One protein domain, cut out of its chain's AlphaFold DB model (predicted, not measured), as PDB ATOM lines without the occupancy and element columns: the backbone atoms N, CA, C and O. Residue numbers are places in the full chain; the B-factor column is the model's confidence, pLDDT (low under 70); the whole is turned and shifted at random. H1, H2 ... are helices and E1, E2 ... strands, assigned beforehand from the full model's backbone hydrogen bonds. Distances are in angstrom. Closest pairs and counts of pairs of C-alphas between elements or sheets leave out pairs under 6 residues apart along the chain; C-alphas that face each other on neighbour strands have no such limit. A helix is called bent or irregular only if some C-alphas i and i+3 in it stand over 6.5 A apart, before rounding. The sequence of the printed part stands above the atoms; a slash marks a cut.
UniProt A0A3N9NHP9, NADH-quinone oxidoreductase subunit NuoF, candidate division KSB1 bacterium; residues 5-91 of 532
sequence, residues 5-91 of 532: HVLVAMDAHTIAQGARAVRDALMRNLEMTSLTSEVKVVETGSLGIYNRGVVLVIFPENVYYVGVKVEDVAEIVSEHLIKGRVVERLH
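This is residues 5 to 91 of the 532 residues of the protein "NADH-quinone oxidoreductase subunit NuoF" of candidate division KSB1 bacterium (UniProt A0A3N9NHP9). What does the model look like? It is a twisted sheet of four strands with two helices, H2 and H3, packed over one face and touching each other at a steep tilt of 47 degrees, and with no named helix over the other face. The short helix H1 sits off one end of the sheet, before H2. What is it made of? The printed part has 87 residues with three named helices and four named strands, in the order E1 H1 H2 E2 E3 E4 H3; the mixed sheet runs E2 E1 E3 E4, and the class is mixed, helices and strands. How large is it? It is compact, with a radius of gyration of the C-alphas of 11.6 A and spans of 31 by 22 by 22 A.

Which strands are neighbours? E1, residues 5 to 9, is parallel to the edge strand E2, residues 39 to 44, with N 8 and O 42 2.9 A apart, within hydrogen-bond range. On its other side E1 is antiparallel to E3, residues 56 to 59, with N 7 and O 57 at 2.9 A. E3 and the edge strand E4, residues 63 to 65, form an antiparallel hairpin, with N 65 and O 56 at 2.8 A. How do the first helices sit? H1, residues 12 to 16, is only just not on the sheet, with 4 pairs of C-alphas within 10 A, and H2, residues 19 to 32, is over E2 and E1 at a height over the sheet of 9.8 A, along the strands. E1, H1, H2 and E2 make a strand-helix-strand unit, two parallel neighbour strands with helices between, and its crossover is right-handed. Where is the last helix? H3, residues 70 to 82, is on the same face as H2 and touches it at a steep tilt of 47 degrees, the same way; their closest C-alphas, of Val 22 and Val 70, are 4.9 A apart. Every O i to N i+4 pair is within hydrogen-bond range in H1 and H2, and 6 of 9 are in H3.

Where does E1 begin? C-alpha 5 is at (170.090, 158.147, 98.047), and E1 is 12.6 A long; H1 follows with 6.0 A. How long are the others? H2 measures 19.8 A, E2 15.5 A, E3 10.1 A and E4 6.6 A from first to last C-alpha. Where does H3 end? It is 17.9 A long and ends with C-alpha 82 at (178.862, 152.448, 90.274); it is irregular, but only just, with C-alphas 71 and 74 6.7 A apart.

How far does it reach? The two C-alphas farthest apart, of Ser 34 and Asn 51, are 33.0 A apart. Is it continuous? The printed part has no cut, and the link from E2 to E3, 11 residues, is long. Where is confidence low? The mean pLDDT of the printed part is 87.4, and residues 45 and 48 are under 70.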
ATOM      1  N   HIS A   5     170.095 156.887  97.303       82.69
ATOM      2  CA  HIS A   5     170.090 158.147  98.047       82.69
ATOM      3  C   HIS A   5     171.294 158.170  98.980       82.69
ATOM      4  O   HIS A   5     171.466 157.257  99.783       82.69
ATOM      5  N   VAL A   6     172.123 159.203  98.859       88.00
ATOM      6  CA  VAL A   6     173.265 159.441  99.741       88.00
ATOM      7  C   VAL A   6     172.862 160.526 100.723       88.00
ATOM      8  O   VAL A   6     172.814 161.699 100.358       88.00
ATOM      9  N   LEU A   7     172.548 160.137 101.952       85.56
ATOM     10  CA  LEU A   7     172.244 161.085 103.015       85.56
ATOM     11  C   LEU A   7     173.551 161.481 103.687       85.56
ATOM     12  O   LEU A   7     174.256 160.629 104.222       85.56
ATOM     13  N   VAL A   8     173.864 162.770 103.663       87.75
ATOM     14  CA  VAL A   8     175.028 163.339 104.343       87.75
ATOM     15  C   VAL A   8     174.541 164.026 105.610       87.75
ATOM     16  O   VAL A   8     173.672 164.899 105.543       87.75
ATOM     17  N   ALA A   9     175.094 163.643 106.762       85.25
ATOM     18  CA  ALA A   9     174.764 164.295 108.022       85.25
ATOM     19  C   ALA A   9     175.247 165.755 107.997       85.25
ATOM     20  O   ALA A   9     176.423 166.042 107.767       85.25
ATOM     21  N   MET A  10     174.322 166.681 108.236       82.75
ATOM     22  CA  MET A  10     174.549 168.126 108.263       82.75
ATOM     23  C   MET A  10     174.140 168.711 109.616       82.75
ATOM     24  O   MET A  10     173.456 169.734 109.684       82.75
ATOM     25  N   ASP A  11     174.538 168.041 110.695       76.62
ATOM     26  CA  ASP A  11     174.621 168.629 112.030       76.62
ATOM     27  C   ASP A  11     175.973 169.347 112.206       76.62
ATOM     28  O   ASP A  11     176.933 169.117 111.461       76.62
ATOM     29  N   ALA A  12     176.076 170.243 113.186       74.25
ATOM     30  CA  ALA A  12     177.275 171.071 113.314       74.25
ATOM     31  C   ALA A  12     178.559 170.323 113.662       74.25
ATOM     32  O   ALA A  12     179.631 170.798 113.280       74.25
ATOM     33  N   HIS A  13     178.481 169.181 114.348       77.50
ATOM     34  CA  HIS A  13     179.672 168.383 114.615       77.50
ATOM     35  C   HIS A  13     180.229 167.853 113.290       77.50
ATOM     36  O   HIS A  13     181.400 168.057 112.975       77.50
ATOM     37  N   THR A  14     179.372 167.261 112.460       82.75
ATOM     38  CA  THR A  14     179.767 166.718 111.154       82.75
ATOM     39  C   THR A  14     180.233 167.825 110.194       82.75
ATOM     40  O   THR A  14     181.231 167.667 109.485       82.75
ATOM     41  N   ILE A  15     179.589 168.999 110.219       85.00
ATOM     42  CA  ILE A  15     180.023 170.173 109.441       85.00
ATOM     43  C   ILE A  15     181.418 170.646 109.859       85.00
ATOM     44  O   ILE A  15     182.238 170.917 108.978       85.00
ATOM     45  N   ALA A  16     181.713 170.708 111.161       85.12
ATOM     46  CA  ALA A  16     183.036 171.089 111.659       85.12
ATOM     47  C   ALA A  16     184.143 170.124 111.193       85.12
ATOM     48  O   ALA A  16     185.294 170.530 111.057       85.12
ATOM     49  N   GLN A  17     183.786 168.874 110.885       89.38
ATOM     50  CA  GLN A  17     184.684 167.848 110.343       89.38
ATOM     51  C   GLN A  17     184.771 167.849 108.802       89.38
ATOM     52  O   GLN A  17     185.455 167.006 108.228       89.38
ATOM     53  N   GLY A  18     184.106 168.788 108.115       91.38
ATOM     54  CA  GLY A  18     184.213 168.962 106.662       91.38
ATOM     55  C   GLY A  18     183.049 168.410 105.831       91.38
ATOM     56  O   GLY A  18     183.197 168.289 104.612       91.38
ATOM     57  N   ALA A  19     181.882 168.126 106.427       91.62
ATOM     58  CA  ALA A  19     180.730 167.549 105.711       91.62
ATOM     59  C   ALA A  19     180.323 168.317 104.445       91.62
ATOM     60  O   ALA A  19     180.019 167.704 103.424       91.62
ATOM     61  N   ARG A  20     180.367 169.658 104.475       92.12
ATOM     62  CA  ARG A  20     180.031 170.496 103.308       92.12
ATOM     63  C   ARG A  20     180.956 170.217 102.126       92.12
ATOM     64  O   ARG A  20     180.476 170.038 101.012       92.12
ATOM     65  N   ALA A  21     182.259 170.109 102.387       93.94
ATOM     66  CA  ALA A  21     183.249 169.816 101.359       93.94
ATOM     67  C   ALA A  21     183.079 168.395 100.797       93.94
ATOM     68  O   ALA A  21     183.204 168.198  99.589       93.94
ATOM     69  N   VAL A  22     182.739 167.420 101.650       96.12
ATOM     70  CA  VAL A  22     182.413 166.045 101.233       96.12
ATOM     71  C   VAL A  22     181.153 166.018 100.363       96.12
ATOM     72  O   VAL A  22     181.169 165.418  99.292       96.12
ATOM     73  N   ARG A  23     180.088 166.723 100.756       95.19
ATOM     74  CA  ARG A  23     178.848 166.877  99.975       95.19
ATOM     75  C   ARG A  23     179.102 167.540  98.622       95.19
ATOM     76  O   ARG A  23     178.649 167.026  97.603       95.19
ATOM     77  N   ASP A  24     179.893 168.611  98.583       93.56
ATOM     78  CA  ASP A  24     180.273 169.290  97.333       93.56
ATOM     79  C   ASP A  24     181.115 168.382  96.430       93.56
ATOM     80  O   ASP A  24     180.994 168.395  95.204       93.56
ATOM     81  N   ALA A  25     182.005 167.583  97.020       95.44
ATOM     82  CA  ALA A  25     182.776 166.592  96.288       95.44
ATOM     83  C   ALA A  25     181.887 165.460  95.755       95.44
ATOM     84  O   ALA A  25     182.107 165.027  94.623       95.44
ATOM     85  N   LEU A  26     180.878 165.011  96.512       94.38
ATOM     86  CA  LEU A  26     179.911 164.000  96.071       94.38
ATOM     87  C   LEU A  26     179.133 164.508  94.863       94.38
ATOM     88  O   LEU A  26     179.140 163.850  93.827       94.38
ATOM     89  N   MET A  27     178.550 165.706  94.955       92.06
ATOM     90  CA  MET A  27     177.811 166.314  93.845       92.06
ATOM     91  C   MET A  27     178.682 166.439  92.586       92.06
ATOM     92  O   MET A  27     178.290 165.957  91.525       92.06
ATOM     93  N   ARG A  28     179.910 166.966  92.712       93.62
ATOM     94  CA  ARG A  28     180.851 167.073  91.581       93.62
ATOM     95  C   ARG A  28     181.220 165.717  90.975       93.62
ATOM     96  O   ARG A  28     181.306 165.598  89.757       93.62
ATOM     97  N   ASN A  29     181.447 164.686  91.789       94.50
ATOM     98  CA  ASN A  29     181.764 163.350  91.271       94.50
ATOM     99  C   ASN A  29     180.564 162.703  90.569       94.50
ATOM    100  O   ASN A  29     180.749 162.047  89.544       94.50
ATOM    101  N   LEU A  30     179.343 162.909  91.070       91.94
ATOM    102  CA  LEU A  30     178.127 162.430  90.409       91.94
ATOM    103  C   LEU A  30     177.907 163.115  89.056       91.94
ATOM    104  O   LEU A  30     177.523 162.448  88.099       91.94
ATOM    105  N   GLU A  31     178.208 164.411  88.947       90.31
ATOM    106  CA  GLU A  31     178.193 165.131  87.667       90.31
ATOM    107  C   GLU A  31     179.228 164.559  86.689       90.31
ATOM    108  O   GLU A  31     178.882 164.193  85.567       90.31
ATOM    109  N   MET A  32     180.485 164.399  87.124       90.94
ATOM    110  CA  MET A  32     181.561 163.848  86.285       90.94
ATOM    111  C   MET A  32     181.286 162.413  85.809       90.94
ATOM    112  O   MET A  32     181.728 162.024  84.730       90.94
ATOM    113  N   THR A  33     180.558 161.625  86.600       89.06
ATOM    114  CA  THR A  33     180.205 160.230  86.284       89.06
ATOM    115  C   THR A  33     178.820 160.081  85.649       89.06
ATOM    116  O   THR A  33     178.397 158.959  85.385       89.06
ATOM    117  N   SER A  34     178.129 161.190  85.348       89.75
ATOM    118  CA  SER A  34     176.771 161.213  84.773       89.75
ATOM    119  C   SER A  34     175.714 160.451  85.592       89.75
ATOM    120  O   SER A  34     174.738 159.956  85.036       89.75
ATOM    121  N   LEU A  35     175.883 160.377  86.915       87.62
ATOM    122  CA  LEU A  35     174.987 159.669  87.841       87.62
ATOM    123  C   LEU A  35     173.923 160.565  88.493       87.62
ATOM    124  O   LEU A  35     173.140 160.086  89.309       87.62
ATOM    125  N   THR A  36     173.861 161.855  88.164       85.06
ATOM    126  CA  THR A  36     172.946 162.815  88.814       85.06
ATOM    127  C   THR A  36     171.459 162.493  88.631       85.06
ATOM    128  O   THR A  36     170.650 162.881  89.465       85.06
ATOM    129  N   SER A  37     171.080 161.761  87.579       83.56
ATOM    130  CA  SER A  37     169.706 161.274  87.364       83.56
ATOM    131  C   SER A  37     169.385 159.982  88.130       83.56
ATOM    132  O   SER A  37     168.216 159.614  88.270       83.56
ATOM    133  N   GLU A  38     170.413 159.295  88.634       85.12
ATOM    134  CA  GLU A  38     170.333 157.984  89.282       85.12
ATOM    135  C   GLU A  38     170.578 158.054  90.793       85.12
ATOM    136  O   GLU A  38     170.014 157.250  91.535       85.12
ATOM    137  N   VAL A  39     171.377 159.012  91.263       87.06
ATOM    138  CA  VAL A  39     171.754 159.163  92.671       87.06
ATOM    139  C   VAL A  39     171.383 160.555  93.167       87.06
ATOM    140  O   VAL A  39     171.836 161.554  92.612       87.06
ATOM    141  N   LYS A  40     170.602 160.625  94.249       86.06
ATOM    142  CA  LYS A  40     170.289 161.886  94.936       86.06
ATOM    143  C   LYS A  40     171.169 162.031  96.173       86.06
ATOM    144  O   LYS A  40     171.184 161.140  97.019       86.06
ATOM    145  N   VAL A  41     171.862 163.157  96.301       88.25
ATOM    146  CA  VAL A  41     172.497 163.551  97.566       88.25
ATOM    147  C   VAL A  41     171.474 164.349  98.363       88.25
ATOM    148  O   VAL A  41     170.893 165.297  97.836       88.25
ATOM    149  N   VAL A  42     171.224 163.941  99.602       82.69
ATOM    150  CA  VAL A  42     170.267 164.577 100.512       82.69
ATOM    151  C   VAL A  42     171.019 165.028 101.754       82.69
ATOM    152  O   VAL A  42     171.822 164.281 102.311       82.69
ATOM    153  N   GLU A  43     170.786 166.260 102.179       83.25
ATOM    154  CA  GLU A  43     171.270 166.738 103.468       83.25
ATOM    155  C   GLU A  43     170.262 166.328 104.535       83.25
ATOM    156  O   GLU A  43     169.064 166.521 104.367       83.25
ATOM    157  N   THR A  44     170.729 165.740 105.629       75.62
ATOM    158  CA  THR A  44     169.854 165.385 106.752       75.62
ATOM    159  C   THR A  44     170.427 165.909 108.063       75.62
ATOM    160  O   THR A  44     171.546 166.424 108.109       75.62
ATOM    161  N   GLY A  45     169.648 165.826 109.142       66.88
ATOM    162  CA  GLY A  45     170.139 166.087 110.495       66.88
ATOM    163  C   GLY A  45     171.208 165.074 110.926       66.88
ATOM    164  O   GLY A  45     171.794 164.358 110.115       66.88
ATOM    165  N   SER A  46     171.476 164.979 112.226       72.12
ATOM    166  CA  SER A  46     172.406 163.948 112.698       72.12
ATOM    167  C   SER A  46     171.859 162.546 112.415       72.12
ATOM    168  O   SER A  46     170.694 162.253 112.685       72.12
ATOM    169  N   LEU A  47     172.737 161.658 111.943       70.50
ATOM    170  CA  LEU A  47     172.457 160.228 111.783       70.50
ATOM    171  C   LEU A  47     172.611 159.440 113.100       70.50
ATOM    172  O   LEU A  47     172.538 158.216 113.098       70.50
ATOM    173  N   GLY A  48     172.823 160.126 114.229       63.91
ATOM    174  CA  GLY A  48     172.968 159.500 115.546       63.91
ATOM    175  C   GLY A  48     174.342 158.875 115.807       63.91
ATOM    176  O   GLY A  48     174.499 158.181 116.804       63.91
ATOM    177  N   ILE A  49     175.322 159.121 114.931       72.81
ATOM    178  CA  ILE A  49     176.720 158.702 115.089       72.81
ATOM    179  C   ILE A  49     177.557 159.959 115.335       72.81
ATOM    180  O   ILE A  49     177.617 160.843 114.480       72.81
ATOM    181  N   TYR A  50     178.212 160.032 116.493       72.38
ATOM    182  CA  TYR A  50     178.983 161.200 116.931       72.38
ATOM    183  C   TYR A  50     180.463 160.851 117.115       72.38
ATOM    184  O   TYR A  50     180.820 159.686 117.271       72.38
ATOM    185  N   ASN A  51     181.345 161.860 117.079       73.38
ATOM    186  CA  ASN A  51     182.802 161.718 117.246       73.38
ATOM    187  C   ASN A  51     183.499 160.761 116.255       73.38
ATOM    188  O   ASN A  51     184.598 160.273 116.517       73.38
ATOM    189  N   ARG A  52     182.896 160.508 115.089       82.00
ATOM    190  CA  ARG A  52     183.461 159.649 114.035       82.00
ATOM    191  C   ARG A  52     183.714 160.403 112.724       82.00
ATOM    192  O   ARG A  52     183.697 159.795 111.668       82.00
ATOM    193  N   GLY A  53     183.950 161.716 112.762       87.50
ATOM    194  CA  GLY A  53     184.178 162.523 111.551       87.50
ATOM    195  C   GLY A  53     182.907 162.736 110.716       87.50
ATOM    196  O   GLY A  53     181.817 162.829 111.276       87.50
ATOM    197  N   VAL A  54     183.045 162.834 109.385       90.94
ATOM    198  CA  VAL A  54     181.891 162.976 108.480       90.94
ATOM    199  C   VAL A  54     181.161 161.648 108.327       90.94
ATOM    200  O   VAL A  54     181.791 160.630 108.031       90.94
ATOM    201  N   VAL A  55     179.839 161.680 108.496       88.81
ATOM    202  CA  VAL A  55     178.966 160.507 108.414       88.81
ATOM    203  C   VAL A  55     178.025 160.641 107.223       88.81
ATOM    204  O   VAL A  55     177.395 161.684 107.030       88.81
ATOM    205  N   LEU A  56     177.911 159.575 106.438       90.00
ATOM    206  CA  LEU A  56     176.904 159.458 105.389       90.00
ATOM    207  C   LEU A  56     176.322 158.044 105.351       90.00
ATOM    208  O   LEU A  56     176.993 157.083 105.723       90.00
ATOM    209  N   VAL A  57     175.086 157.919 104.879       85.62
ATOM    210  CA  VAL A  57     174.437 156.627 104.623       85.62
ATOM    211  C   VAL A  57     173.985 156.548 103.175       85.62
ATOM    212  O   VAL A  57     173.505 157.530 102.608       85.62
ATOM    213  N   ILE A  58     174.150 155.373 102.571       86.62
ATOM    214  CA  ILE A  58     173.694 155.096 101.208       86.62
ATOM    215  C   ILE A  58     172.522 154.116 101.257       86.62
ATOM    216  O   ILE A  58     172.656 152.995 101.746       86.62
ATOM    217  N   PHE A  59     171.372 154.560 100.755       77.25
ATOM    218  CA  PHE A  59     170.169 153.753 100.550       77.25
ATOM    219  C   PHE A  59     170.070 153.246  99.102       77.25
ATOM    220  O   PHE A  59     170.545 153.944  98.196       77.25
ATOM    221  N   PRO A  60     169.368 152.116  98.865       71.00
ATOM    222  CA  PRO A  60     168.591 151.320  99.832       71.00
ATOM    223  C   PRO A  60     169.413 150.343 100.685       71.00
ATOM    224  O   PRO A  60     168.860 149.756 101.611       71.00
ATOM    225  N   GLU A  61     170.706 150.174 100.403       73.25
ATOM    226  CA  GLU A  61     171.580 149.191 101.056       73.25
ATOM    227  C   GLU A  61     171.790 149.468 102.557       73.25
ATOM    228  O   GLU A  61     172.171 148.568 103.302       73.25
ATOM    229  N   ASN A  62     171.501 150.696 103.002       76.50
ATOM    230  CA  ASN A  62     171.637 151.175 104.378       76.50
ATOM    231  C   ASN A  62     173.072 151.037 104.915       76.50
ATOM    232  O   ASN A  62     173.298 150.655 106.064       76.50
ATOM    233  N   VAL A  63     174.050 151.339 104.058       83.12
ATOM    234  CA  VAL A  63     175.481 151.257 104.377       83.12
ATOM    235  C   VAL A  63     175.946 152.588 104.949       83.12
ATOM    236  O   VAL A  63     175.862 153.616 104.271       83.12
ATOM    237  N   TYR A  64     176.466 152.555 106.175       88.00
ATOM    238  CA  TYR A  64     177.016 153.720 106.864       88.00
ATOM    239  C   TYR A  64     178.504 153.857 106.581       88.00
ATOM    240  O   TYR A  64     179.268 152.904 106.723       88.00
ATOM    241  N   TYR A  65     178.916 155.071 106.250       91.50
ATOM    242  CA  TYR A  65     180.313 155.456 106.172       91.50
ATOM    243  C   TYR A  65     180.604 156.522 107.217       91.50
ATOM    244  O   TYR A  65     179.846 157.483 107.355       91.50
ATOM    245  N   VAL A  66     181.707 156.352 107.941       91.88
ATOM    246  CA  VAL A  66     182.179 157.299 108.957       91.88
ATOM    247  C   VAL A  66     183.603 157.740 108.644       91.88
ATOM    248  O   VAL A  66     184.356 157.038 107.973       91.88
ATOM    249  N   GLY A  67     183.988 158.914 109.131       92.94
ATOM    250  CA  GLY A  67     185.329 159.462 108.949       92.94
ATOM    251  C   GLY A  67     185.626 159.861 107.509       92.94
ATOM    252  O   GLY A  67     186.797 159.955 107.149       92.94
ATOM    253  N   VAL A  68     184.586 160.079 106.696       95.62
ATOM    254  CA  VAL A  68     184.722 160.330 105.259       95.62
ATOM    255  C   VAL A  68     185.426 161.662 105.021       95.62
ATOM    256  O   VAL A  68     185.024 162.703 105.537       95.62
ATOM    257  N   LYS A  69     186.472 161.644 104.202       96.31
ATOM    258  CA  LYS A  69     187.183 162.837 103.744       96.31
ATOM    259  C   LYS A  69     186.859 163.129 102.287       96.31
ATOM    260  O   LYS A  69     186.287 162.310 101.571       96.31
ATOM    261  N   VAL A  70     187.245 164.312 101.822       96.12
ATOM    262  CA  VAL A  70     187.024 164.729 100.428       96.12
ATOM    263  C   VAL A  70     187.701 163.767  99.449       96.12
ATOM    264  O   VAL A  70     187.138 163.462  98.399       96.12
ATOM    265  N   GLU A  71     188.874 163.243  99.807       96.12
ATOM    266  CA  GLU A  71     189.651 162.327  98.967       96.12
ATOM    267  C   GLU A  71     188.986 160.947  98.833       96.12
ATOM    268  O   GLU A  71     189.175 160.261  97.831       96.12
ATOM    269  N   ASP A  72     188.163 160.560  99.811       96.31
ATOM    270  CA  ASP A  72     187.472 159.270  99.845       96.31
ATOM    271  C   ASP A  72     186.272 159.213  98.887       96.31
ATOM    272  O   ASP A  72     185.831 158.137  98.480       96.31
ATOM    273  N   VAL A  73     185.733 160.374  98.505       96.50
ATOM    274  CA  VAL A  73     184.487 160.473  97.735       96.50
ATOM    275  C   VAL A  73     184.582 159.776  96.379       96.50
ATOM    276  O   VAL A  73     183.639 159.098  95.971       96.50
ATOM    277  N   ALA A  74     185.713 159.908  95.684       95.25
ATOM    278  CA  ALA A  74     185.907 159.266  94.386       95.25
ATOM    279  C   ALA A  74     185.880 157.729  94.497       95.25
ATOM    280  O   ALA A  74     185.337 157.047  93.624       95.25
ATOM    281  N   GLU A  75     186.415 157.177  95.589       96.50
ATOM    282  CA  GLU A  75     186.358 155.741  95.873       96.50
ATOM    283  C   GLU A  75     184.924 155.304  96.186       96.50
ATOM    284  O   GLU A  75     184.442 154.356  95.576       96.50
ATOM    285  N   ILE A  76     184.196 156.037  97.036       95.62
ATOM    286  CA  ILE A  76     182.790 155.732  97.358       95.62
ATOM    287  C   ILE A  76     181.919 155.739  96.094       95.62
ATOM    288  O   ILE A  76     181.118 154.828  95.882       95.62
ATOM    289  N   VAL A  77     182.078 156.741  95.227       94.81
ATOM    290  CA  VAL A  77     181.309 156.822  93.977       94.81
ATOM    291  C   VAL A  77     181.673 155.666  93.044       94.81
ATOM    292  O   VAL A  77     180.789 154.994  92.515       94.81
ATOM    293  N   SER A  78     182.966 155.400  92.852       95.00
ATOM    294  CA  SER A  78     183.418 154.396  91.887       95.00
ATOM    295  C   SER A  78     183.227 152.949  92.340       95.00
ATOM    296  O   SER A  78     182.886 152.106  91.511       95.00
ATOM    297  N   GLU A  79     183.430 152.635  93.616       95.69
ATOM    298  CA  GLU A  79     183.265 151.284  94.150       95.69
ATOM    299  C   GLU A  79     181.816 151.023  94.549       95.69
ATOM    300  O   GLU A  79     181.228 150.049  94.076       95.69
ATOM    301  N   HIS A  80     181.197 151.907  95.329       94.31
ATOM    302  CA  HIS A  80     179.863 151.636  95.849       94.31
ATOM    303  C   HIS A  80     178.765 152.044  94.865       94.31
ATOM    304  O   HIS A  80     178.004 151.190  94.420       94.31
ATOM    305  N   LEU A  81     178.701 153.315  94.462       91.38
ATOM    306  CA  LEU A  81     177.572 153.806  93.658       91.38
ATOM    307  C   LEU A  81     177.573 153.288  92.214       91.38
ATOM    308  O   LEU A  81     176.500 153.134  91.634       91.38
ATOM    309  N   ILE A  82     178.745 153.016  91.629       90.25
ATOM    310  CA  ILE A  82     178.862 152.448  90.274       90.25
ATOM    311  C   ILE A  82     178.894 150.917  90.302       90.25
ATOM    312  O   ILE A  82     178.187 150.283  89.521       90.25
ATOM    313  N   LYS A  83     179.740 150.309  91.148       91.94
ATOM    314  CA  LYS A  83     180.024 148.860  91.094       91.94
ATOM    315  C   LYS A  83     179.306 148.044  92.174       91.94
ATOM    316  O   LYS A  83     179.415 146.819  92.146       91.94
ATOM    317  N   GLY A  84     178.602 148.687  93.108       87.44
ATOM    318  CA  GLY A  84     177.881 148.026  94.198       87.44
ATOM    319  C   GLY A  84     178.779 147.417  95.282       87.44
ATOM    320  O   GLY A  84     178.318 146.566  96.035       87.44
ATOM    321  N   ARG A  85     180.063 147.792  95.354       93.12
ATOM    322  CA  ARG A  85     181.016 147.274  96.348       93.12
ATOM    323  C   ARG A  85     181.226 148.266  97.480       93.12
ATOM    324  O   ARG A  85     181.610 149.408  97.248       93.12
ATOM    325  N   VAL A  86     181.004 147.807  98.707       92.06
ATOM    326  CA  VAL A  86     181.183 148.617  99.912       92.06
ATOM    327  C   VAL A  86     182.665 148.926 100.136       92.06
ATOM    328  O   VAL A  86     183.528 148.061  99.987       92.06
ATOM    329  N   VAL A  87     182.962 150.174 100.503       94.75
ATOM    330  CA  VAL A  87     184.320 150.617 100.848       94.75
ATOM    331  C   VAL A  87     184.610 150.240 102.305       94.75
ATOM    332  O   VAL A  87     184.431 151.046 103.216       94.75
ATOM    333  N   GLU A  88     185.047 148.999 102.535       91.62
ATOM    334  CA  GLU A  88     185.131 148.393 103.880       91.62
ATOM    335  C   GLU A  88     185.958 149.194 104.895       91.62
ATOM    336  O   GLU A  88     185.637 149.218 106.077       91.62
ATOM    337  N   ARG A  89     186.997 149.917 104.456       93.75
ATOM    338  CA  ARG A  89     187.824 150.740 105.359       93.75
ATOM    339  C   ARG A  89     187.064 151.917 105.991       93.75
ATOM    340  O   ARG A  89     187.509 152.449 107.000       93.75
ATOM    341  N   LEU A  90     185.988 152.371 105.346       92.25
ATOM    342  CA  LEU A  90     185.131 153.472 105.798       92.25
ATOM    343  C   LEU A  90     183.802 152.962 106.357       92.25
ATOM    344  O   LEU A  90     183.049 153.733 106.952       92.25
ATOM    345  N   HIS A  91     183.492 151.691 106.106       90.25
ATOM    346  CA  HIS A  91     182.231 151.075 106.462       90.25
ATOM    347  C   HIS A  91     182.120 150.973 107.980       90.25
ATOM    348  O   HIS A  91     182.962 150.383 108.657       90.25
TER     349      HIS A  91